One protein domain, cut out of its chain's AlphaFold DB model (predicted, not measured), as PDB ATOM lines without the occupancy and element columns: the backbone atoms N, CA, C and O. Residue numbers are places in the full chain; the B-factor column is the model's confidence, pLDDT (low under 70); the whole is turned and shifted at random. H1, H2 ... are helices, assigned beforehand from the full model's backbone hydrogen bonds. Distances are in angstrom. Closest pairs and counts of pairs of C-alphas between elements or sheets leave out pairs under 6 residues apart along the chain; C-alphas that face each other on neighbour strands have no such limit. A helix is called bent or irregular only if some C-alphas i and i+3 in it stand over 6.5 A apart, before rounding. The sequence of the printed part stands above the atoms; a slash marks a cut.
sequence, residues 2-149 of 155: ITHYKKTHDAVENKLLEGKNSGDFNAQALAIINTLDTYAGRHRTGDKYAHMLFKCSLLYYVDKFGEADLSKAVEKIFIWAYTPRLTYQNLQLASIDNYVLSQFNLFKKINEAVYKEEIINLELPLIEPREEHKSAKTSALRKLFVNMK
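What this domain is: This is residues 2 to 149 of the 155 residues of an uncharacterized protein of Sphingobacteriales bacterium (UniProt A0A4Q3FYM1). What does the printed part look like? A helical hairpin of H3 and H4 makes the core, with H1 and H2 on one side of it and H5 and H6 on the other, while H8 runs beside H2 and the short H7 packs on H4. H1 crosses H3, and its residues 2 to 7 stick out. What are the figures? The 148 printed residues hold eight named helices, H1 to H8 in that order, and no named strand, and the class is all helix. The whole is compact, with a radius of gyration of the C-alphas of 14.7 A and spans of 40 by 35 by 30 A.

Where its parts are: Where do the first helices run? H1, residues 2 to 22, begins with C-alpha 2 at (88.944, -30.744, 25.858) and is 30.0 A long; H2, residues 27 to 38, is 16.3 A long. H3, residues 45 to 65, is 30.3 A long, and H4, residues 70 to 87, is 25.7 A long. What follows? H5 is residues 93 to 102, 14.0 A long, H6 residues 106 to 112, and H7 residues 117 to 120. H8, residues 136 to 147, is 17.4 A long and ends with C-alpha 147 at (59.093, -8.924, 28.608).

How they stand to each other: What does the hub touch? H4 is the hub, touching five helices; it forms a hairpin with H3, at a shallow tilt of 28 degrees, with the closest C-alphas, of Phe 54 and Ala 81, 5.2 A apart. H4 touches H2 at a steep tilt of 47 degrees, with Ala 29 and Ser 71 closest at 5.3 A between C-alphas. It touches H7 with residues 72 to 76 alone, the C-alphas of Ala 73 and Ile 120 being closest at 5.5 A. How do others stand? H1 touches H3 with residues 9 to 12 alone, the C-alphas of Val 12 and Leu 59 closest at 6.2 A; H6 touches H3 at a shallow tilt of 16 degrees, the C-alphas of Tyr 61 and Ile 110 closest at 6.5 A. H2 and H8 touch, opposite ways at a shallow tilt of 7 degrees, the C-alphas of Thr 35 and Ala 140 closest at 6.9 A; H5 touches H3, the C-alphas of Tyr 49 and Leu 93 closest at 6.5 A. Are the backbones even? In H1, H2, H3, H5 and H6 every O i to N i+4 pair is within hydrogen-bond range, in H4 12 of 14 and in H8 6 of 8, and H7 is too short for such a pair. H4, with a kink of 30 degrees near residue 81, is only just irregular, C-alphas 81 and 84 being 6.9 A apart; H8 is irregular, C-alphas 137 and 140 being 7.5 A apart.

The domain as a whole: How large is it? The two C-alphas farthest apart, of Ser 22 and Glu 132, are 41.0 A from each other. Which link is long, and is there a cut? H7 to H8 is a long link, residues 121 to 135, and the printed part has no cut. Where is confidence low? The pLDDT is under 70 at residues 2 to 10, 19, 21 to 23 and 129 to 134, and its mean over the printed part is 85.2.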
ATOM      1  N   ILE A   2      90.018 -31.153  24.916       47.50
ATOM      2  CA  ILE A   2      88.944 -30.744  25.858       47.50
ATOM      3  C   ILE A   2      89.384 -29.636  26.846       47.50
ATOM      4  O   ILE A   2      88.570 -28.831  27.288       47.50
ATOM      5  N   THR A   3      90.677 -29.549  27.169       48.78
ATOM      6  CA  THR A   3      91.215 -28.670  28.226       48.78
ATOM      7  C   THR A   3      91.156 -27.174  27.890       48.78
ATOM      8  O   THR A   3      90.948 -26.356  28.779       48.78
ATOM      9  N   HIS A   4      91.309 -26.807  26.612       38.22
ATOM     10  CA  HIS A   4      91.304 -25.404  26.179       38.22
ATOM     11  C   HIS A   4      89.884 -24.812  26.169       38.22
ATOM     12  O   HIS A   4      89.686 -23.716  26.678       38.22
ATOM     13  N   TYR A   5      88.890 -25.581  25.702       50.22
ATOM     14  CA  TYR A   5      87.470 -25.196  25.738       50.22
ATOM     15  C   TYR A   5      86.919 -25.091  27.162       50.22
ATOM     16  O   TYR A   5      86.051 -24.263  27.433       50.22
ATOM     17  N   LYS A   6      87.439 -25.914  28.083       57.00
ATOM     18  CA  LYS A   6      87.129 -25.813  29.512       57.00
ATOM     19  C   LYS A   6      87.559 -24.456  30.060       57.00
ATOM     20  O   LYS A   6      86.752 -23.750  30.634       57.00
ATOM     21  N   LYS A   7      88.782 -24.021  29.752       58.72
ATOM     22  CA  LYS A   7      89.333 -22.758  30.256       58.72
ATOM     23  C   LYS A   7      88.520 -21.526  29.827       58.72
ATOM     24  O   LYS A   7      88.298 -20.636  30.638       58.72
ATOM     25  N   THR A   8      88.050 -21.479  28.579       57.44
ATOM     26  CA  THR A   8      87.163 -20.406  28.086       57.44
ATOM     27  C   THR A   8      85.748 -20.510  28.647       57.44
ATOM     28  O   THR A   8      85.137 -19.489  28.957       57.44
ATOM     29  N   HIS A   9      85.226 -21.726  28.818       64.81
ATOM     30  CA  HIS A   9      83.950 -21.952  29.493       64.81
ATOM     31  C   HIS A   9      83.981 -21.449  30.942       64.81
ATOM     32  O   HIS A   9      83.066 -20.728  31.345       64.81
ATOM     33  N   ASP A  10      85.041 -21.802  31.665       68.62
ATOM     34  CA  ASP A  10      85.273 -21.476  33.067       68.62
ATOM     35  C   ASP A  10      85.506 -19.969  33.237       68.62
ATOM     36  O   ASP A  10      84.970 -19.373  34.158       68.62
ATOM     37  N   ALA A  11      86.214 -19.308  32.311       70.56
ATOM     38  CA  ALA A  11      86.421 -17.858  32.358       70.56
ATOM     39  C   ALA A  11      85.109 -17.062  32.241       70.56
ATOM     40  O   ALA A  11      84.889 -16.112  32.987       70.56
ATOM     41  N   VAL A  12      84.220 -17.453  31.322       71.12
ATOM     42  CA  VAL A  12      82.912 -16.791  31.169       71.12
ATOM     43  C   VAL A  12      81.995 -17.106  32.344       71.12
ATOM     44  O   VAL A  12      81.267 -16.235  32.804       71.12
ATOM     45  N   GLU A  13      82.015 -18.346  32.824       74.88
ATOM     46  CA  GLU A  13      81.216 -18.748  33.978       74.88
ATOM     47  C   GLU A  13      81.669 -18.016  35.240       74.88
ATOM     48  O   GLU A  13      80.835 -17.425  35.912       74.88
ATOM     49  N   ASN A  14      82.977 -17.925  35.485       73.44
ATOM     50  CA  ASN A  14      83.538 -17.138  36.578       73.44
ATOM     51  C   ASN A  14      83.147 -15.665  36.469       73.44
ATOM     52  O   ASN A  14      82.666 -15.126  37.450       73.44
ATOM     53  N   LYS A  15      83.221 -15.041  35.286       72.31
ATOM     54  CA  LYS A  15      82.773 -13.648  35.102       72.31
ATOM     55  C   LYS A  15      81.283 -13.451  35.379       72.31
ATOM     56  O   LYS A  15      80.884 -12.469  35.996       72.31
ATOM     57  N   LEU A  16      80.441 -14.383  34.932       75.12
ATOM     58  CA  LEU A  16      79.007 -14.333  35.220       75.12
ATOM     59  C   LEU A  16      78.729 -14.536  36.715       75.12
ATOM     60  O   LEU A  16      77.831 -13.898  37.253       75.12
ATOM     61  N   LEU A  17      79.484 -15.409  37.382       71.25
ATOM     62  CA  LEU A  17      79.390 -15.644  38.822       71.25
ATOM     63  C   LEU A  17      79.906 -14.446  39.630       71.25
ATOM     64  O   LEU A  17      79.252 -14.038  40.583       71.25
ATOM     65  N   GLU A  18      81.029 -13.853  39.232       71.56
ATOM     66  CA  GLU A  18      81.594 -12.634  39.816       71.56
ATOM     67  C   GLU A  18      80.584 -11.493  39.727       71.56
ATOM     68  O   GLU A  18      80.189 -10.980  40.769       71.56
ATOM     69  N   GLY A  19      80.049 -11.205  38.535       67.12
ATOM     70  CA  GLY A  19      79.036 -10.159  38.350       67.12
ATOM     71  C   GLY A  19      77.722 -10.413  39.106       67.12
ATOM     72  O   GLY A  19      77.040  -9.473  39.515       67.12
ATOM     73  N   LYS A  20      77.346 -11.684  39.332       70.12
ATOM     74  CA  LYS A  20      76.207 -12.036  40.203       70.12
ATOM     75  C   LYS A  20      76.496 -11.733  41.675       70.12
ATOM     76  O   LYS A  20      75.598 -11.283  42.377       70.12
ATOM     77  N   ASN A  21      77.713 -12.012  42.136       68.00
ATOM     78  CA  ASN A  21      78.106 -11.878  43.539       68.00
ATOM     79  C   ASN A  21      78.450 -10.432  43.923       68.00
ATOM     80  O   ASN A  21      78.229 -10.044  45.067       68.00
ATOM     81  N   SER A  22      78.975  -9.641  42.984       66.88
ATOM     82  CA  SER A  22      79.290  -8.222  43.183       66.88
ATOM     83  C   SER A  22      78.058  -7.315  43.118       66.88
ATOM     84  O   SER A  22      78.094  -6.204  43.641       66.88
ATOM     85  N   GLY A  23      76.951  -7.787  42.528       67.94
ATOM     86  CA  GLY A  23      75.729  -6.999  42.352       67.94
ATOM     87  C   GLY A  23      75.773  -6.039  41.158       67.94
ATOM     88  O   GLY A  23      74.904  -5.177  41.042       67.94
ATOM     89  N   ASP A  24      76.741  -6.203  40.255       74.25
ATOM     90  CA  ASP A  24      76.932  -5.325  39.089       74.25
ATOM     91  C   ASP A  24      75.873  -5.538  37.992       74.25
ATOM     92  O   ASP A  24      75.715  -4.717  37.078       74.25
ATOM     93  N   PHE A  25      75.126  -6.644  38.069       85.81
ATOM     94  CA  PHE A  25      74.037  -6.927  37.145       85.81
ATOM     95  C   PHE A  25      72.714  -6.290  37.566       85.81
ATOM     96  O   PHE A  25      72.226  -6.478  38.680       85.81
ATOM     97  N   ASN A  26      72.064  -5.608  36.620       90.38
ATOM     98  CA  ASN A  26      70.696  -5.140  36.803       90.38
ATOM     99  C   ASN A  26      69.710  -6.330  36.918       90.38
ATOM    100  O   ASN A  26      70.019  -7.479  36.586       90.38
ATOM    101  N   ALA A  27      68.477  -6.048  37.348       90.06
ATOM    102  CA  ALA A  27      67.451  -7.077  37.536       90.06
ATOM    103  C   ALA A  27      67.162  -7.897  36.261       90.06
ATOM    104  O   ALA A  27      66.831  -9.080  36.344       90.06
ATOM    105  N   GLN A  28      67.300  -7.288  35.083       91.25
ATOM    106  CA  GLN A  28      66.990  -7.918  33.804       91.25
ATOM    107  C   GLN A  28      68.088  -8.885  33.351       91.25
ATOM    108  O   GLN A  28      67.792 -10.036  33.027       91.25
ATOM    109  N   ALA A  29      69.349  -8.467  33.410       91.31
ATOM    110  CA  ALA A  29      70.512  -9.310  33.186       91.31
ATOM    111  C   ALA A  29      70.535 -10.486  34.172       91.31
ATOM    112  O   ALA A  29      70.715 -11.630  33.756       91.31
ATOM    113  N   LEU A  30      70.240 -10.249  35.457       90.56
ATOM    114  CA  LEU A  30      70.107 -11.324  36.447       90.56
ATOM    115  C   LEU A  30      68.997 -12.315  36.079       90.56
ATOM    116  O   LEU A  30      69.214 -13.528  36.134       90.56
ATOM    117  N   ALA A  31      67.825 -11.825  35.665       92.94
ATOM    118  CA  ALA A  31      66.726 -12.681  35.229       92.94
ATOM    119  C   ALA A  31      67.113 -13.538  34.014       92.94
ATOM    120  O   ALA A  31      66.789 -14.729  33.982       92.94
ATOM    121  N   ILE A  32      67.842 -12.969  33.047       93.69
ATOM    122  CA  ILE A  32      68.379 -13.705  31.897       93.69
ATOM    123  C   ILE A  32      69.307 -14.813  32.382       93.69
ATOM    124  O   ILE A  32      69.036 -15.984  32.112       93.69
ATOM    125  N   ILE A  33      70.359 -14.474  33.131       91.19
ATOM    126  CA  ILE A  33      71.386 -15.448  33.516       91.19
ATOM    127  C   ILE A  33      70.766 -16.574  34.359       91.19
ATOM    128  O   ILE A  33      70.970 -17.751  34.066       91.19
ATOM    129  N   ASN A  34      69.913 -16.239  35.331       91.62
ATOM    130  CA  ASN A  34      69.220 -17.234  36.153       91.62
ATOM    131  C   ASN A  34      68.282 -18.127  35.329       91.62
ATOM    132  O   ASN A  34      68.174 -19.327  35.590       91.62
ATOM    133  N   THR A  35      67.624 -17.576  34.305       92.88
ATOM    134  CA  THR A  35      66.797 -18.377  33.395       92.88
ATOM    135  C   THR A  35      67.657 -19.339  32.587       92.88
ATOM    136  O   THR A  35      67.287 -20.506  32.475       92.88
ATOM    137  N   LEU A  36      68.807 -18.898  32.064       90.94
ATOM    138  CA  LEU A  36      69.731 -19.747  31.301       90.94
ATOM    139  C   LEU A  36      70.292 -20.914  32.133       90.94
ATOM    140  O   LEU A  36      70.525 -22.002  31.596       90.94
ATOM    141  N   ASP A  37      70.437 -20.716  33.442       87.88
ATOM    142  CA  ASP A  37      70.913 -21.745  34.369       87.88
ATOM    143  C   ASP A  37      69.840 -22.782  34.733       87.88
ATOM    144  O   ASP A  37      70.175 -23.926  35.045       87.88
ATOM    145  N   THR A  38      68.555 -22.423  34.659       89.44
ATOM    146  CA  THR A  38      67.466 -23.222  35.257       89.44
ATOM    147  C   THR A  38      66.433 -23.756  34.265       89.44
ATOM    148  O   THR A  38      65.697 -24.687  34.596       89.44
ATOM    149  N   TYR A  39      66.350 -23.225  33.040       90.88
ATOM    150  CA  TYR A  39      65.293 -23.635  32.112       90.88
ATOM    151  C   TYR A  39      65.411 -25.102  31.661       90.88
ATOM    152  O   TYR A  39      66.491 -25.634  31.393       90.88
ATOM    153  N   ALA A  40      64.257 -25.752  31.490       86.94
ATOM    154  CA  ALA A  40      64.152 -27.192  31.237       86.94
ATOM    155  C   ALA A  40      64.832 -27.679  29.940       86.94
ATOM    156  O   ALA A  40      65.127 -28.866  29.793       86.94
ATOM    157  N   GLY A  41      65.037 -26.792  28.963       86.31
ATOM    158  CA  GLY A  41      65.642 -27.111  27.668       86.31
ATOM    159  C   GLY A  41      67.173 -27.119  27.649       86.31
ATOM    160  O   GLY A  41      67.737 -27.651  26.696       86.31
ATOM    161  N   ARG A  42      67.849 -26.601  28.686       87.00
ATOM    162  CA  ARG A  42      69.275 -26.210  28.648       87.00
ATOM    163  C   ARG A  42      70.275 -27.289  28.233       87.00
ATOM    164  O   ARG A  42      71.336 -26.987  27.703       87.00
ATOM    165  N   HIS A  43      69.947 -28.558  28.462       86.88
ATOM    166  CA  HIS A  43      70.848 -29.676  28.174       86.88
ATOM    167  C   HIS A  43      70.693 -30.258  26.760       86.88
ATOM    168  O   HIS A  43      71.477 -31.131  26.372       86.88
ATOM    169  N   ARG A  44      69.711 -29.794  25.978       87.50
ATOM    170  CA  ARG A  44      69.499 -30.229  24.590       87.50
ATOM    171  C   ARG A  44      70.593 -29.689  23.672       87.50
ATOM    172  O   ARG A  44      71.146 -28.624  23.907       87.50
ATOM    173  N   THR A  45      70.883 -30.413  22.594       86.94
ATOM    174  CA  THR A  45      71.987 -30.082  21.679       86.94
ATOM    175  C   THR A  45      71.844 -28.695  21.045       86.94
ATOM    176  O   THR A  45      72.775 -27.903  21.120       86.94
ATOM    177  N   GLY A  46      70.670 -28.359  20.499       86.31
ATOM    178  CA  GLY A  46      70.435 -27.028  19.924       86.31
ATOM    179  C   GLY A  46      70.556 -25.902  20.954       86.31
ATOM    180  O   GLY A  46      71.186 -24.881  20.703       86.31
ATOM    181  N   ASP A  47      70.012 -26.122  22.148       89.69
ATOM    182  CA  ASP A  47      70.084 -25.191  23.273       89.69
ATOM    183  C   ASP A  47      71.537 -24.970  23.752       89.69
ATOM    184  O   ASP A  47      71.929 -23.838  24.036       89.69
ATOM    185  N   LYS A  48      72.382 -26.013  23.730       90.19
ATOM    186  CA  LYS A  48      73.831 -25.893  23.975       90.19
ATOM    187  C   LYS A  48      74.529 -25.023  22.931       90.19
ATOM    188  O   LYS A  48      75.419 -24.263  23.303       90.19
ATOM    189  N   TYR A  49      74.141 -25.100  21.656       90.75
ATOM    190  CA  TYR A  49      74.729 -24.247  20.619       90.75
ATOM    191  C   TYR A  49      74.358 -22.774  20.808       90.75
ATOM    192  O   TYR A  49      75.242 -21.924  20.749       90.75
ATOM    193  N   ALA A  50      73.093 -22.469  21.114       92.38
ATOM    194  CA  ALA A  50      72.672 -21.102  21.438       92.38
ATOM    195  C   ALA A  50      73.393 -20.564  22.688       92.38
ATOM    196  O   ALA A  50      73.864 -19.429  22.708       92.38
ATOM    197  N   HIS A  51      73.547 -21.401  23.718       92.44
ATOM    198  CA  HIS A  51      74.279 -21.032  24.927       92.44
ATOM    199  C   HIS A  51      75.776 -20.807  24.664       92.44
ATOM    200  O   HIS A  51      76.358 -19.858  25.183       92.44
ATOM    201  N   MET A  52      76.399 -21.640  23.826       90.81
ATOM    202  CA  MET A  52      77.790 -21.457  23.405       90.81
ATOM    203  C   MET A  52      77.963 -20.145  22.638       90.81
ATOM    204  O   MET A  52      78.873 -19.385  22.954       90.81
ATOM    205  N   LEU A  53      77.062 -19.850  21.696       93.00
ATOM    206  CA  LEU A  53      77.061 -18.594  20.948       93.00
ATOM    207  C   LEU A  53      76.981 -17.387  21.892       93.00
ATOM    208  O   LEU A  53      77.806 -16.482  21.802       93.00
ATOM    209  N   PHE A  54      76.057 -17.426  22.857       94.81
ATOM    210  CA  PHE A  54      75.921 -16.404  23.895       94.81
ATOM    211  C   PHE A  54      77.219 -16.210  24.696       94.81
ATOM    212  O   PHE A  54      77.718 -15.088  24.792       94.81
ATOM    213  N   LYS A  55      77.803 -17.293  25.233       91.38
ATOM    214  CA  LYS A  55      79.041 -17.228  26.032       91.38
ATOM    215  C   LYS A  55      80.214 -16.676  25.221       91.38
ATOM    216  O   LYS A  55      80.954 -15.836  25.725       91.38
ATOM    217  N   CYS A  56      80.380 -17.122  23.976       91.12
ATOM    218  CA  CYS A  56      81.455 -16.660  23.101       91.12
ATOM    219  C   CYS A  56      81.319 -15.172  22.766       91.12
ATOM    220  O   CYS A  56      82.306 -14.446  22.825       91.12
ATOM    221  N   SER A  57      80.113 -14.698  22.453       93.44
ATOM    222  CA  SER A  57      79.891 -13.278  22.169       93.44
ATOM    223  C   SER A  57      80.070 -12.397  23.397       93.44
ATOM    224  O   SER A  57      80.631 -11.312  23.274       93.44
ATOM    225  N   LEU A  58      79.659 -12.866  24.578       93.00
ATOM    226  CA  LEU A  58      79.884 -12.141  25.827       93.00
ATOM    227  C   LEU A  58      81.373 -12.047  26.164       93.00
ATOM    228  O   LEU A  58      81.852 -10.972  26.507       93.00
ATOM    229  N   LEU A  59      82.116 -13.147  26.011       90.44
ATOM    230  CA  LEU A  59      83.567 -13.134  26.189       90.44
ATOM    231  C   LEU A  59      84.228 -12.131  25.247       90.44
ATOM    232  O   LEU A  59      85.071 -11.356  25.677       90.44
ATOM    233  N   TYR A  60      83.818 -12.138  23.980       92.44
ATOM    234  CA  TYR A  60      84.383 -11.258  22.969       92.44
ATOM    235  C   TYR A  60      84.068  -9.780  23.231       92.44
ATOM    236  O   TYR A  60      84.919  -8.917  23.035       92.44
ATOM    237  N   TYR A  61      82.870  -9.484  23.735       93.19
ATOM    238  CA  TYR A  61      82.528  -8.145  24.203       93.19
ATOM    239  C   TYR A  61      83.442  -7.700  25.348       93.19
ATOM    240  O   TYR A  61      83.991  -6.602  25.301       93.19
ATOM    241  N   VAL A  62      83.632  -8.564  26.350       90.44
ATOM    242  CA  VAL A  62      84.448  -8.251  27.529       90.44
ATOM    243  C   VAL A  62      85.928  -8.106  27.188       90.44
ATOM    244  O   VAL A  62      86.590  -7.229  27.730       90.44
ATOM    245  N   ASP A  63      86.445  -8.926  26.276       88.88
ATOM    246  CA  ASP A  63      87.820  -8.817  25.776       88.88
ATOM    247  C   ASP A  63      88.085  -7.442  25.143       88.88
ATOM    248  O   ASP A  63      89.145  -6.852  25.342       88.88
ATOM    249  N   LYS A  64      87.088  -6.886  24.444       90.44
ATOM    250  CA  LYS A  64      87.223  -5.606  23.747       90.44
ATOM    251  C   LYS A  64      86.907  -4.377  24.606       90.44
ATOM    252  O   LYS A  64      87.612  -3.375  24.518       90.44
ATOM    253  N   PHE A  65      85.829  -4.420  25.384       91.25
ATOM    254  CA  PHE A  65      85.281  -3.254  26.092       91.25
ATOM    255  C   PHE A  65      85.395  -3.352  27.619       91.25
ATOM    256  O   PHE A  65      84.970  -2.439  28.329       91.25
ATOM    257  N   GLY A  66      85.962  -4.442  28.140       87.69
ATOM    258  CA  GLY A  66      85.965  -4.735  29.567       87.69
ATOM    259  C   GLY A  66      84.556  -5.015  30.093       87.69
ATOM    260  O   GLY A  66      83.690  -5.536  29.395       87.69
ATOM    261  N   GLU A  67      84.315  -4.666  31.352       86.00
ATOM    262  CA  GLU A  67      83.042  -4.928  32.047       86.00
ATOM    263  C   GLU A  67      82.087  -3.723  32.014       86.00
ATOM    264  O   GLU A  67      81.053  -3.698  32.681       86.00
ATOM    265  N   ALA A  68      82.406  -2.715  31.200       85.38
ATOM    266  CA  ALA A  68      81.589  -1.522  31.059       85.38
ATOM    267  C   ALA A  68      80.216  -1.860  30.451       85.38
ATOM    268  O   ALA A  68      80.135  -2.512  29.415       85.38
ATOM    269  N   ASP A  69      79.135  -1.406  31.097       89.94
ATOM    270  CA  ASP A  69      77.740  -1.672  30.699       89.94
ATOM    271  C   ASP A  69      77.415  -3.165  30.460       89.94
ATOM    272  O   ASP A  69      76.509  -3.503  29.689       89.94
ATOM    273  N   LEU A  70      78.100  -4.076  31.166       90.31
ATOM    274  CA  LEU A  70      77.973  -5.519  30.944       90.31
ATOM    275  C   LEU A  70      76.529  -6.029  31.077       90.31
ATOM    276  O   LEU A  70      76.121  -6.904  30.320       90.31
ATOM    277  N   SER A  71      75.728  -5.442  31.972       92.56
ATOM    278  CA  SER A  71      74.288  -5.733  32.083       92.56
ATOM    279  C   SER A  71      73.549  -5.570  30.751       92.56
ATOM    280  O   SER A  71      72.850  -6.475  30.304       92.56
ATOM    281  N   LYS A  72      73.745  -4.432  30.076       93.06
ATOM    282  CA  LYS A  72      73.082  -4.148  28.796       93.06
ATOM    283  C   LYS A  72      73.648  -5.018  27.680       93.06
ATOM    284  O   LYS A  72      72.910  -5.449  26.795       93.06
ATOM    285  N   ALA A  73      74.947  -5.309  27.727       93.69
ATOM    286  CA  ALA A  73      75.566  -6.236  26.790       93.69
ATOM    287  C   ALA A  73      74.962  -7.643  26.917       93.69
ATOM    288  O   ALA A  73      74.605  -8.237  25.902       93.69
ATOM    289  N   VAL A  74      74.760  -8.145  28.144       94.00
ATOM    290  CA  VAL A  74      74.071  -9.421  28.407       94.00
ATOM    291  C   VAL A  74      72.689  -9.429  27.765       94.00
ATOM    292  O   VAL A  74      72.356 -10.390  27.075       94.00
ATOM    293  N   GLU A  75      71.908  -8.361  27.927       94.31
ATOM    294  CA  GLU A  75      70.579  -8.246  27.323       94.31
ATOM    295  C   GLU A  75      70.624  -8.338  25.790       94.31
ATOM    296  O   GLU A  75      69.926  -9.166  25.200       94.31
ATOM    297  N   LYS A  76      71.473  -7.543  25.129       94.94
ATOM    298  CA  LYS A  76      71.564  -7.523  23.659       94.94
ATOM    299  C   LYS A  76      72.125  -8.820  23.086       94.94
ATOM    300  O   LYS A  76      71.569  -9.370  22.133       94.94
ATOM    301  N   ILE A  77      73.192  -9.337  23.686       95.62
ATOM    302  CA  ILE A  77      73.821 -10.589  23.261       95.62
ATOM    303  C   ILE A  77      72.857 -11.761  23.475       95.62
ATOM    304  O   ILE A  77      72.801 -12.655  22.635       95.62
ATOM    305  N   PHE A  78      72.059 -11.750  24.548       95.81
ATOM    306  CA  PHE A  78      71.027 -12.759  24.787       95.81
ATOM    307  C   PHE A  78      69.981 -12.782  23.673       95.81
ATOM    308  O   PHE A  78      69.735 -13.850  23.108       95.81
ATOM    309  N   ILE A  79      69.410 -11.623  23.328       94.62
ATOM    310  CA  ILE A  79      68.403 -11.531  22.263       94.62
ATOM    311  C   ILE A  79      68.970 -12.066  20.951       94.62
ATOM    312  O   ILE A  79      68.363 -12.939  20.331       94.62
ATOM    313  N   TRP A  80      70.163 -11.623  20.562       95.75
ATOM    314  CA  TRP A  80      70.804 -12.097  19.340       95.75
ATOM    315  C   TRP A  80      71.081 -13.612  19.377       95.75
ATOM    316  O   TRP A  80      70.623 -14.354  18.509       95.75
ATOM    317  N   ALA A  81      71.747 -14.117  20.417       95.06
ATOM    318  CA  ALA A  81      72.182 -15.513  20.467       95.06
ATOM    319  C   ALA A  81      71.028 -16.526  20.589       95.06
ATOM    320  O   ALA A  81      71.127 -17.643  20.075       95.06
ATOM    321  N   TYR A  82      69.926 -16.158  21.253       93.81
ATOM    322  CA  TYR A  82      68.765 -17.037  21.442       93.81
ATOM    323  C   TYR A  82      67.663 -16.857  20.394       93.81
ATOM    324  O   TYR A  82      66.761 -17.696  20.331       93.81
ATOM    325  N   THR A  83      67.764 -15.854  19.517       92.56
ATOM    326  CA  THR A  83      66.881 -15.715  18.348       92.56
ATOM    327  C   THR A  83      66.784 -17.005  17.525       92.56
ATOM    328  O   THR A  83      65.681 -17.549  17.424       92.56
ATOM    329  N   PRO A  84      67.887 -17.605  17.027       91.38
ATOM    330  CA  PRO A  84      67.801 -18.831  16.234       91.38
ATOM    331  C   PRO A  84      67.164 -19.991  17.013       91.38
ATOM    332  O   PRO A  84      66.496 -20.843  16.426       91.38
ATOM    333  N   ARG A  85      67.298 -20.027  18.346       90.50
ATOM    334  CA  ARG A  85      66.664 -21.070  19.158       90.50
ATOM    335  C   ARG A  85      65.143 -20.961  19.167       90.50
ATOM    336  O   ARG A  85      64.482 -21.998  19.203       90.50
ATOM    337  N   LEU A  86      64.603 -19.747  19.158       89.19
ATOM    338  CA  LEU A  86      63.162 -19.502  19.121       89.19
ATOM    339  C   LEU A  86      62.595 -19.535  17.692       89.19
ATOM    340  O   LEU A  86      61.404 -19.794  17.534       89.19
ATOM    341  N   THR A  87      63.435 -19.332  16.674       87.88
ATOM    342  CA  THR A  87      63.037 -19.365  15.259       87.88
ATOM    343  C   THR A  87      63.055 -20.769  14.655       87.88
ATOM    344  O   THR A  87      62.168 -21.096  13.871       87.88
ATOM    345  N   TYR A  88      64.039 -21.611  14.988       86.69
ATOM    346  CA  TYR A  88      64.195 -22.937  14.380       86.69
ATOM    347  C   TYR A  88      63.641 -24.058  15.270       86.69
ATOM    348  O   TYR A  88      63.976 -24.166  16.454       86.69
ATOM    349  N   GLN A  89      62.866 -24.973  14.676       82.50
ATOM    350  CA  GLN A  89      62.419 -26.198  15.353       82.50
ATOM    351  C   GLN A  89      63.609 -27.073  15.774       82.50
ATOM    352  O   GLN A  89      63.726 -27.456  16.942       82.50
ATOM    353  N   ASN A  90      64.514 -27.326  14.826       83.94
ATOM    354  CA  ASN A  90      65.729 -28.110  15.008       83.94
ATOM    355  C   ASN A  90      66.948 -27.215  14.789       83.94
ATOM    356  O   ASN A  90      67.336 -26.946  13.656       83.94
ATOM    357  N   LEU A  91      67.546 -26.755  15.885       88.19
ATOM    358  CA  LEU A  91      68.742 -25.928  15.839       88.19
ATOM    359  C   LEU A  91      69.996 -26.811  15.775       88.19
ATOM    360  O   LEU A  91      70.307 -27.519  16.736       88.19
ATOM    361  N   GLN A  92      70.704 -26.765  14.648       89.56
ATOM    362  CA  GLN A  92      71.979 -27.452  14.433       89.56
ATOM    363  C   GLN A  92      73.133 -26.445  14.377       89.56
ATOM    364  O   GLN A  92      72.906 -25.247  14.211       89.56
ATOM    365  N   LEU A  93      74.374 -26.930  14.476       86.56
ATOM    366  CA  LEU A  93      75.560 -26.073  14.402       86.56
ATOM    367  C   LEU A  93      75.611 -25.286  13.082       86.56
ATOM    368  O   LEU A  93      75.725 -24.069  13.110       86.56
ATOM    369  N   ALA A  94      75.367 -25.949  11.947       87.94
ATOM    370  CA  ALA A  94      75.310 -25.288  10.642       87.94
ATOM    371  C   ALA A  94      74.216 -24.204  10.561       87.94
ATOM    372  O   ALA A  94      74.371 -23.208   9.860       87.94
ATOM    373  N   SER A  95      73.106 -24.366  11.292       90.38
ATOM    374  CA  SER A  95      72.061 -23.339  11.378       90.38
ATOM    375  C   SER A  95      72.551 -22.094  12.120       90.38
ATOM    376  O   SER A  95      72.205 -20.984  11.729       90.38
ATOM    377  N   ILE A  96      73.360 -22.274  13.170       90.00
ATOM    378  CA  ILE A  96      74.004 -21.170  13.890       90.00
ATOM    379  C   ILE A  96      75.033 -20.478  12.999       90.00
ATOM    380  O   ILE A  96      75.000 -19.255  12.894       90.00
ATOM    381  N   ASP A  97      75.887 -21.235  12.312       88.19
ATOM    382  CA  ASP A  97      76.898 -20.658  11.422       88.19
ATOM    383  C   ASP A  97      76.239 -19.821  10.317       88.19
ATOM    384  O   ASP A  97      76.597 -18.662  10.105       88.19
ATOM    385  N   ASN A  98      75.191 -20.356   9.686       91.12
ATOM    386  CA  ASN A  98      74.419 -19.626   8.684       91.12
ATOM    387  C   ASN A  98      73.729 -18.387   9.266       91.12
ATOM    388  O   ASN A  98      73.702 -17.351   8.605       91.12
ATOM    389  N   TYR A  99      73.198 -18.462  10.489       91.88
ATOM    390  CA  TYR A  99      72.610 -17.311  11.179       91.88
ATOM    391  C   TYR A  99      73.638 -16.187  11.385       91.88
ATOM    392  O   TYR A  99      73.379 -15.039  11.017       91.88
ATOM    393  N   VAL A 100      74.825 -16.525  11.900       91.25
ATOM    394  CA  VAL A 100      75.904 -15.560  12.157       91.25
ATOM    395  C   VAL A 100      76.432 -14.956  10.857       91.25
ATOM    396  O   VAL A 100      76.667 -13.752  10.797       91.25
ATOM    397  N   LEU A 101      76.621 -15.767   9.814       90.19
ATOM    398  CA  LEU A 101      77.208 -15.313   8.551       90.19
ATOM    399  C   LEU A 101      76.213 -14.577   7.649       90.19
ATOM    400  O   LEU A 101      76.599 -13.610   6.996       90.19
ATOM    401  N   SER A 102      74.957 -15.025   7.604       87.06
ATOM    402  CA  SER A 102      73.990 -14.582   6.587       87.06
ATOM    403  C   SER A 102      72.955 -13.589   7.102       87.06
ATOM    404  O   SER A 102      72.411 -12.836   6.301       87.06
ATOM    405  N   GLN A 103      72.638 -13.590   8.402       85.00
ATOM    406  CA  GLN A 103      71.610 -12.698   8.951       85.00
ATOM    407  C   GLN A 103      72.222 -11.530   9.709       85.00
ATOM    408  O   GLN A 103      72.072 -10.379   9.305       85.00
ATOM    409  N   PHE A 104      72.912 -11.810  10.815       87.31
ATOM    410  CA  PHE A 104      73.496 -10.757  11.634       87.31
ATOM    411  C   PHE A 104      74.754 -11.238  12.345       87.31
ATOM    412  O   PHE A 104      74.687 -12.081  13.239       87.31
ATOM    413  N   ASN A 105      75.898 -10.658  11.988       92.69
ATOM    414  CA  ASN A 105      77.180 -11.026  12.572       92.69
ATOM    415  C   ASN A 105      77.549 -10.092  13.732       92.69
ATOM    416  O   ASN A 105      78.215  -9.072  13.535       92.69
ATOM    417  N   LEU A 106      77.139 -10.453  14.952       93.81
ATOM    418  CA  LEU A 106      77.455  -9.657  16.137       93.81
ATOM    419  C   LEU A 106      78.961  -9.616  16.434       93.81
ATOM    420  O   LEU A 106      79.451  -8.587  16.880       93.81
ATOM    421  N   PHE A 107      79.716 -10.679  16.135       93.56
ATOM    422  CA  PHE A 107      81.175 -10.670  16.306       93.56
ATOM    423  C   PHE A 107      81.828  -9.609  15.428       93.56
ATOM    424  O   PHE A 107      82.632  -8.820  15.911       93.56
ATOM    425  N   LYS A 108      81.434  -9.524  14.155       94.19
ATOM    426  CA  LYS A 108      81.931  -8.484  13.252       94.19
ATOM    427  C   LYS A 108      81.568  -7.087  13.761       94.19
ATOM    428  O   LYS A 108      82.431  -6.219  13.784       94.19
ATOM    429  N   LYS A 109      80.336  -6.890  14.247       94.75
ATOM    430  CA  LYS A 109      79.910  -5.611  14.838       94.75
ATOM    431  C   LYS A 109      80.716  -5.233  16.073       94.75
ATOM    432  O   LYS A 109      81.189  -4.106  16.146       94.75
ATOM    433  N   ILE A 110      80.934  -6.169  16.998       94.00
ATOM    434  CA  ILE A 110      81.808  -5.951  18.157       94.00
ATOM    435  C   ILE A 110      83.214  -5.596  17.675       94.00
ATOM    436  O   ILE A 110      83.770  -4.624  18.164       94.00
ATOM    437  N   ASN A 111      83.770  -6.308  16.691       94.12
ATOM    438  CA  ASN A 111      85.112  -6.051  16.165       94.12
ATOM    439  C   ASN A 111      85.263  -4.665  15.516       94.12
ATOM    440  O   ASN A 111      86.306  -4.037  15.663       94.12
ATOM    441  N   GLU A 112      84.233  -4.182  14.826       94.44
ATOM    442  CA  GLU A 112      84.241  -2.891  14.127       94.44
ATOM    443  C   GLU A 112      83.916  -1.706  15.044       94.44
ATOM    444  O   GLU A 112      84.420  -0.612  14.811       94.44
ATOM    445  N   ALA A 113      83.120  -1.919  16.095       95.06
ATOM    446  CA  ALA A 113      82.678  -0.854  16.993       95.06
ATOM    447  C   ALA A 113      83.855  -0.189  17.721       95.06
ATOM    448  O   ALA A 113      84.702  -0.864  18.307       95.06
ATOM    449  N   VAL A 114      83.898   1.138  17.725       93.50
ATOM    450  CA  VAL A 114      84.873   1.901  18.517       93.50
ATOM    451  C   VAL A 114      84.357   2.054  19.944       93.50
ATOM    452  O   VAL A 114      85.127   1.971  20.901       93.50
ATOM    453  N   TYR A 115      83.041   2.214  20.086       93.62
ATOM    454  CA  TYR A 115      82.379   2.487  21.353       93.62
ATOM    455  C   TYR A 115      81.413   1.366  21.736       93.62
ATOM    456  O   TYR A 115      80.689   0.818  20.903       93.62
ATOM    457  N   LYS A 116      81.348   1.051  23.034       92.25
ATOM    458  CA  LYS A 116      80.428   0.032  23.569       92.25
ATOM    459  C   LYS A 116      78.960   0.385  23.314       92.25
ATOM    460  O   LYS A 116      78.120  -0.505  23.175       92.25
ATOM    461  N   GLU A 117      78.671   1.680  23.212       94.31
ATOM    462  CA  GLU A 117      77.376   2.273  22.898       94.31
ATOM    463  C   GLU A 117      76.795   1.717  21.587       94.31
ATOM    464  O   GLU A 117      75.591   1.484  21.505       94.31
ATOM    465  N   GLU A 118      77.641   1.415  20.597       92.94
ATOM    466  CA  GLU A 118      77.229   0.837  19.308       92.94
ATOM    467  C   GLU A 118      76.665  -0.586  19.451       92.94
ATOM    468  O   GLU A 118      75.851  -1.026  18.641       92.94
ATOM    469  N   ILE A 119      77.076  -1.305  20.500       94.06
ATOM    470  CA  ILE A 119      76.628  -2.674  20.780       94.06
ATOM    471  C   ILE A 119      75.441  -2.678  21.741       94.06
ATOM    472  O   ILE A 119      74.463  -3.388  21.514       94.06
ATOM    473  N   ILE A 120      75.481  -1.870  22.804       92.50
ATOM    474  CA  ILE A 120      74.396  -1.829  23.800       92.50
ATOM    475  C   ILE A 120      73.131  -1.142  23.268       92.50
ATOM    476  O   ILE A 120      72.046  -1.433  23.762       92.50
ATOM    477  N   ASN A 121      73.244  -0.269  22.260       92.44
ATOM    478  CA  ASN A 121      72.101   0.398  21.624       92.44
ATOM    479  C   ASN A 121      71.673  -0.273  20.314       92.44
ATOM    480  O   ASN A 121      70.840   0.256  19.587       92.44
ATOM    481  N   LEU A 122      72.224  -1.447  20.017       90.19
ATOM    482  CA  LEU A 122      71.985  -2.146  18.766       90.19
ATOM    483  C   LEU A 122      70.501  -2.514  18.611       90.19
ATOM    484  O   LEU A 122      69.864  -3.064  19.525       90.19
ATOM    485  N   GLU A 123      69.952  -2.203  17.439       87.31
ATOM    486  CA  GLU A 123      68.594  -2.568  17.053       87.31
ATOM    487  C   GLU A 123      68.594  -3.990  16.493       87.31
ATOM    488  O   GLU A 123      69.206  -4.282  15.465       87.31
ATOM    489  N   LEU A 124      67.938  -4.896  17.217       87.69
ATOM    490  CA  LEU A 124      67.785  -6.293  16.823       87.69
ATOM    491  C   LEU A 124      66.371  -6.517  16.285       87.69
ATOM    492  O   LEU A 124      65.423  -5.950  16.839       87.69
ATOM    493  N   PRO A 125      66.212  -7.342  15.236       82.44
ATOM    494  CA  PRO A 125      64.906  -7.618  14.659       82.44
ATOM    495  C   PRO A 125      64.001  -8.340  15.663       82.44
ATOM    496  O   PRO A 125      64.459  -9.149  16.474       82.44
ATOM    497  N   LEU A 126      62.701  -8.056  15.583       83.31
ATOM    498  CA  LEU A 126      61.682  -8.753  16.361       83.31
ATOM    499  C   LEU A 126      61.508 -10.185  15.855       83.31
ATOM    500  O   LEU A 126      61.612 -10.459  14.658       83.31
ATOM    501  N   ILE A 127      61.204 -11.101  16.772       83.31
ATOM    502  CA  ILE A 127      60.835 -12.464  16.405       83.31
ATOM    503  C   ILE A 127      59.335 -12.518  16.147       83.31
ATOM    504  O   ILE A 127      58.533 -12.301  17.060       83.31
ATOM    505  N   GLU A 128      58.975 -12.882  14.921       76.88
ATOM    506  CA  GLU A 128      57.599 -13.200  14.557       76.88
ATOM    507  C   GLU A 128      57.199 -14.578  15.117       76.88
ATOM    508  O   GLU A 128      57.921 -15.567  14.910       76.88
ATOM    509  N   PRO A 129      56.066 -14.689  15.833       66.25
ATOM    510  CA  PRO A 129      55.608 -15.948  16.393       66.25
ATOM    511  C   PRO A 129      55.301 -16.968  15.297       66.25
ATOM    512  O   PRO A 129      54.349 -16.829  14.539       66.25
ATOM    513  N   ARG A 130      56.065 -18.063  15.274       67.81
ATOM    514  CA  ARG A 130      55.703 -19.269  14.520       67.81
ATOM    515  C   ARG A 130      55.093 -20.291  15.469       67.81
ATOM    516  O   ARG A 130      55.788 -20.855  16.320       67.81
ATOM    517  N   GLU A 131      53.784 -20.502  15.343       61.34
ATOM    518  CA  GLU A 131      53.000 -21.449  16.153       61.34
ATOM    519  C   GLU A 131      53.591 -22.870  16.122       61.34
ATOM    520  O   GLU A 131      53.679 -23.541  17.149       61.34
ATOM    521  N   GLU A 132      54.126 -23.278  14.972       61.50
ATOM    522  CA  GLU A 132      54.730 -24.595  14.734       61.50
ATOM    523  C   GLU A 132      56.022 -24.850  15.532       61.50
ATOM    524  O   GLU A 132      56.484 -25.984  15.648       61.50
ATOM    525  N   HIS A 133      56.638 -23.810  16.101       65.44
ATOM    526  CA  HIS A 133      57.933 -23.904  16.784       65.44
ATOM    527  C   HIS A 133      57.820 -23.664  18.299       65.44
ATOM    528  O   HIS A 133      58.806 -23.395  18.995       65.44
ATOM    529  N   LYS A 134      56.604 -23.783  18.853       69.06
ATOM    530  CA  LYS A 134      56.349 -23.697  20.295       69.06
ATOM    531  C   LYS A 134      56.841 -24.949  21.023       69.06
ATOM    532  O   LYS A 134      56.277 -26.029  20.894       69.06
ATOM    533  N   SER A 135      57.871 -24.799  21.862       76.88
ATOM    534  CA  SER A 135      58.290 -25.846  22.802       76.88
ATOM    535  C   SER A 135      58.001 -25.437  24.241       76.88
ATOM    536  O   SER A 135      58.472 -24.401  24.709       76.88
ATOM    537  N   ALA A 136      57.311 -26.299  24.991       80.75
ATOM    538  CA  ALA A 136      57.074 -26.088  26.420       80.75
ATOM    539  C   ALA A 136      58.386 -25.911  27.212       80.75
ATOM    540  O   ALA A 136      58.439 -25.139  28.169       80.75
ATOM    541  N   LYS A 137      59.476 -26.560  26.771       84.50
ATOM    542  CA  LYS A 137      60.789 -26.503  27.441       84.50
ATOM    543  C   LYS A 137      61.564 -25.199  27.205       84.50
ATOM    544  O   LYS A 137      62.510 -24.944  27.942       84.50
ATOM    545  N   THR A 138      61.179 -24.387  26.215       86.44
ATOM    546  CA  THR A 138      61.770 -23.061  25.932       86.44
ATOM    547  C   THR A 138      60.828 -21.911  26.304       86.44
ATOM    548  O   THR A 138      61.102 -20.749  26.009       86.44
ATOM    549  N   SER A 139      59.723 -22.213  26.995       87.38
ATOM    550  CA  SER A 139      58.719 -21.230  27.415       87.38
ATOM    551  C   SER A 139      59.301 -20.109  28.283       87.38
ATOM    552  O   SER A 139      58.922 -18.954  28.111       87.38
ATOM    553  N   ALA A 140      60.257 -20.418  29.163       90.50
ATOM    554  CA  ALA A 140      60.926 -19.424  30.003       90.50
ATOM    555  C   ALA A 140      61.724 -18.399  29.175       90.50
ATOM    556  O   ALA A 140      61.608 -17.199  29.407       90.50
ATOM    557  N   LEU A 141      62.449 -18.859  28.146       90.88
ATOM    558  CA  LEU A 141      63.176 -17.984  27.220       90.88
ATOM    559  C   LEU A 141      62.211 -17.058  26.478       90.88
ATOM    560  O   LEU A 141      62.435 -15.857  26.387       90.88
ATOM    561  N   ARG A 142      61.088 -17.604  26.006       89.12
ATOM    562  CA  ARG A 142      60.056 -16.813  25.330       89.12
ATOM    563  C   ARG A 142      59.479 -15.722  26.229       89.12
ATOM    564  O   ARG A 142      59.306 -14.603  25.765       89.12
ATOM    565  N   LYS A 143      59.208 -16.025  27.503       90.12
ATOM    566  CA  LYS A 143      58.728 -15.025  28.472       90.12
ATOM    567  C   LYS A 143      59.711 -13.860  28.609       90.12
ATOM    568  O   LYS A 143      59.272 -12.717  28.621       90.12
ATOM    569  N   LEU A 144      61.020 -14.130  28.638       92.00
ATOM    570  CA  LEU A 144      62.031 -13.067  28.643       92.00
ATOM    571  C   LEU A 144      61.962 -12.205  27.377       92.00
ATOM    572  O   LEU A 144      61.926 -10.986  27.488       92.00
ATOM    573  N   PHE A 145      61.869 -12.816  26.193       90.50
ATOM    574  CA  PHE A 145      61.761 -12.069  24.933       90.50
ATOM    575  C   PHE A 145      60.497 -11.200  24.872       90.50
ATOM    576  O   PHE A 145      60.573 -10.058  24.426       90.50
ATOM    577  N   VAL A 146      59.357 -11.700  25.360       89.25
ATOM    578  CA  VAL A 146      58.109 -10.920  25.465       89.25
ATOM    579  C   VAL A 146      58.287  -9.742  26.428       89.25
ATOM    580  O   VAL A 146      57.984  -8.609  26.067       89.25
ATOM    581  N   ASN A 147      58.846  -9.979  27.619       88.94
ATOM    582  CA  ASN A 147      59.093  -8.924  28.608       88.94
ATOM    583  C   ASN A 147      60.045  -7.840  28.076       88.94
ATOM    584  O   ASN A 147      59.883  -6.663  28.380       88.94
ATOM    585  N   MET A 148      61.021  -8.239  27.258       88.38
ATOM    586  CA  MET A 148      61.980  -7.348  26.601       88.38
ATOM    587  C   MET A 148      61.442  -6.714  25.309       88.38
ATOM    588  O   MET A 148      62.162  -5.950  24.675       88.38
ATOM    589  N   LYS A 149      60.196  -7.015  24.914       87.44
ATOM    590  CA  LYS A 149      59.545  -6.543  23.679       87.44
ATOM    591  C   LYS A 149      60.252  -6.967  22.382       87.44
ATOM    592  O   LYS A 149      60.118  -6.293  21.370       87.44
TER     593      LYS A 149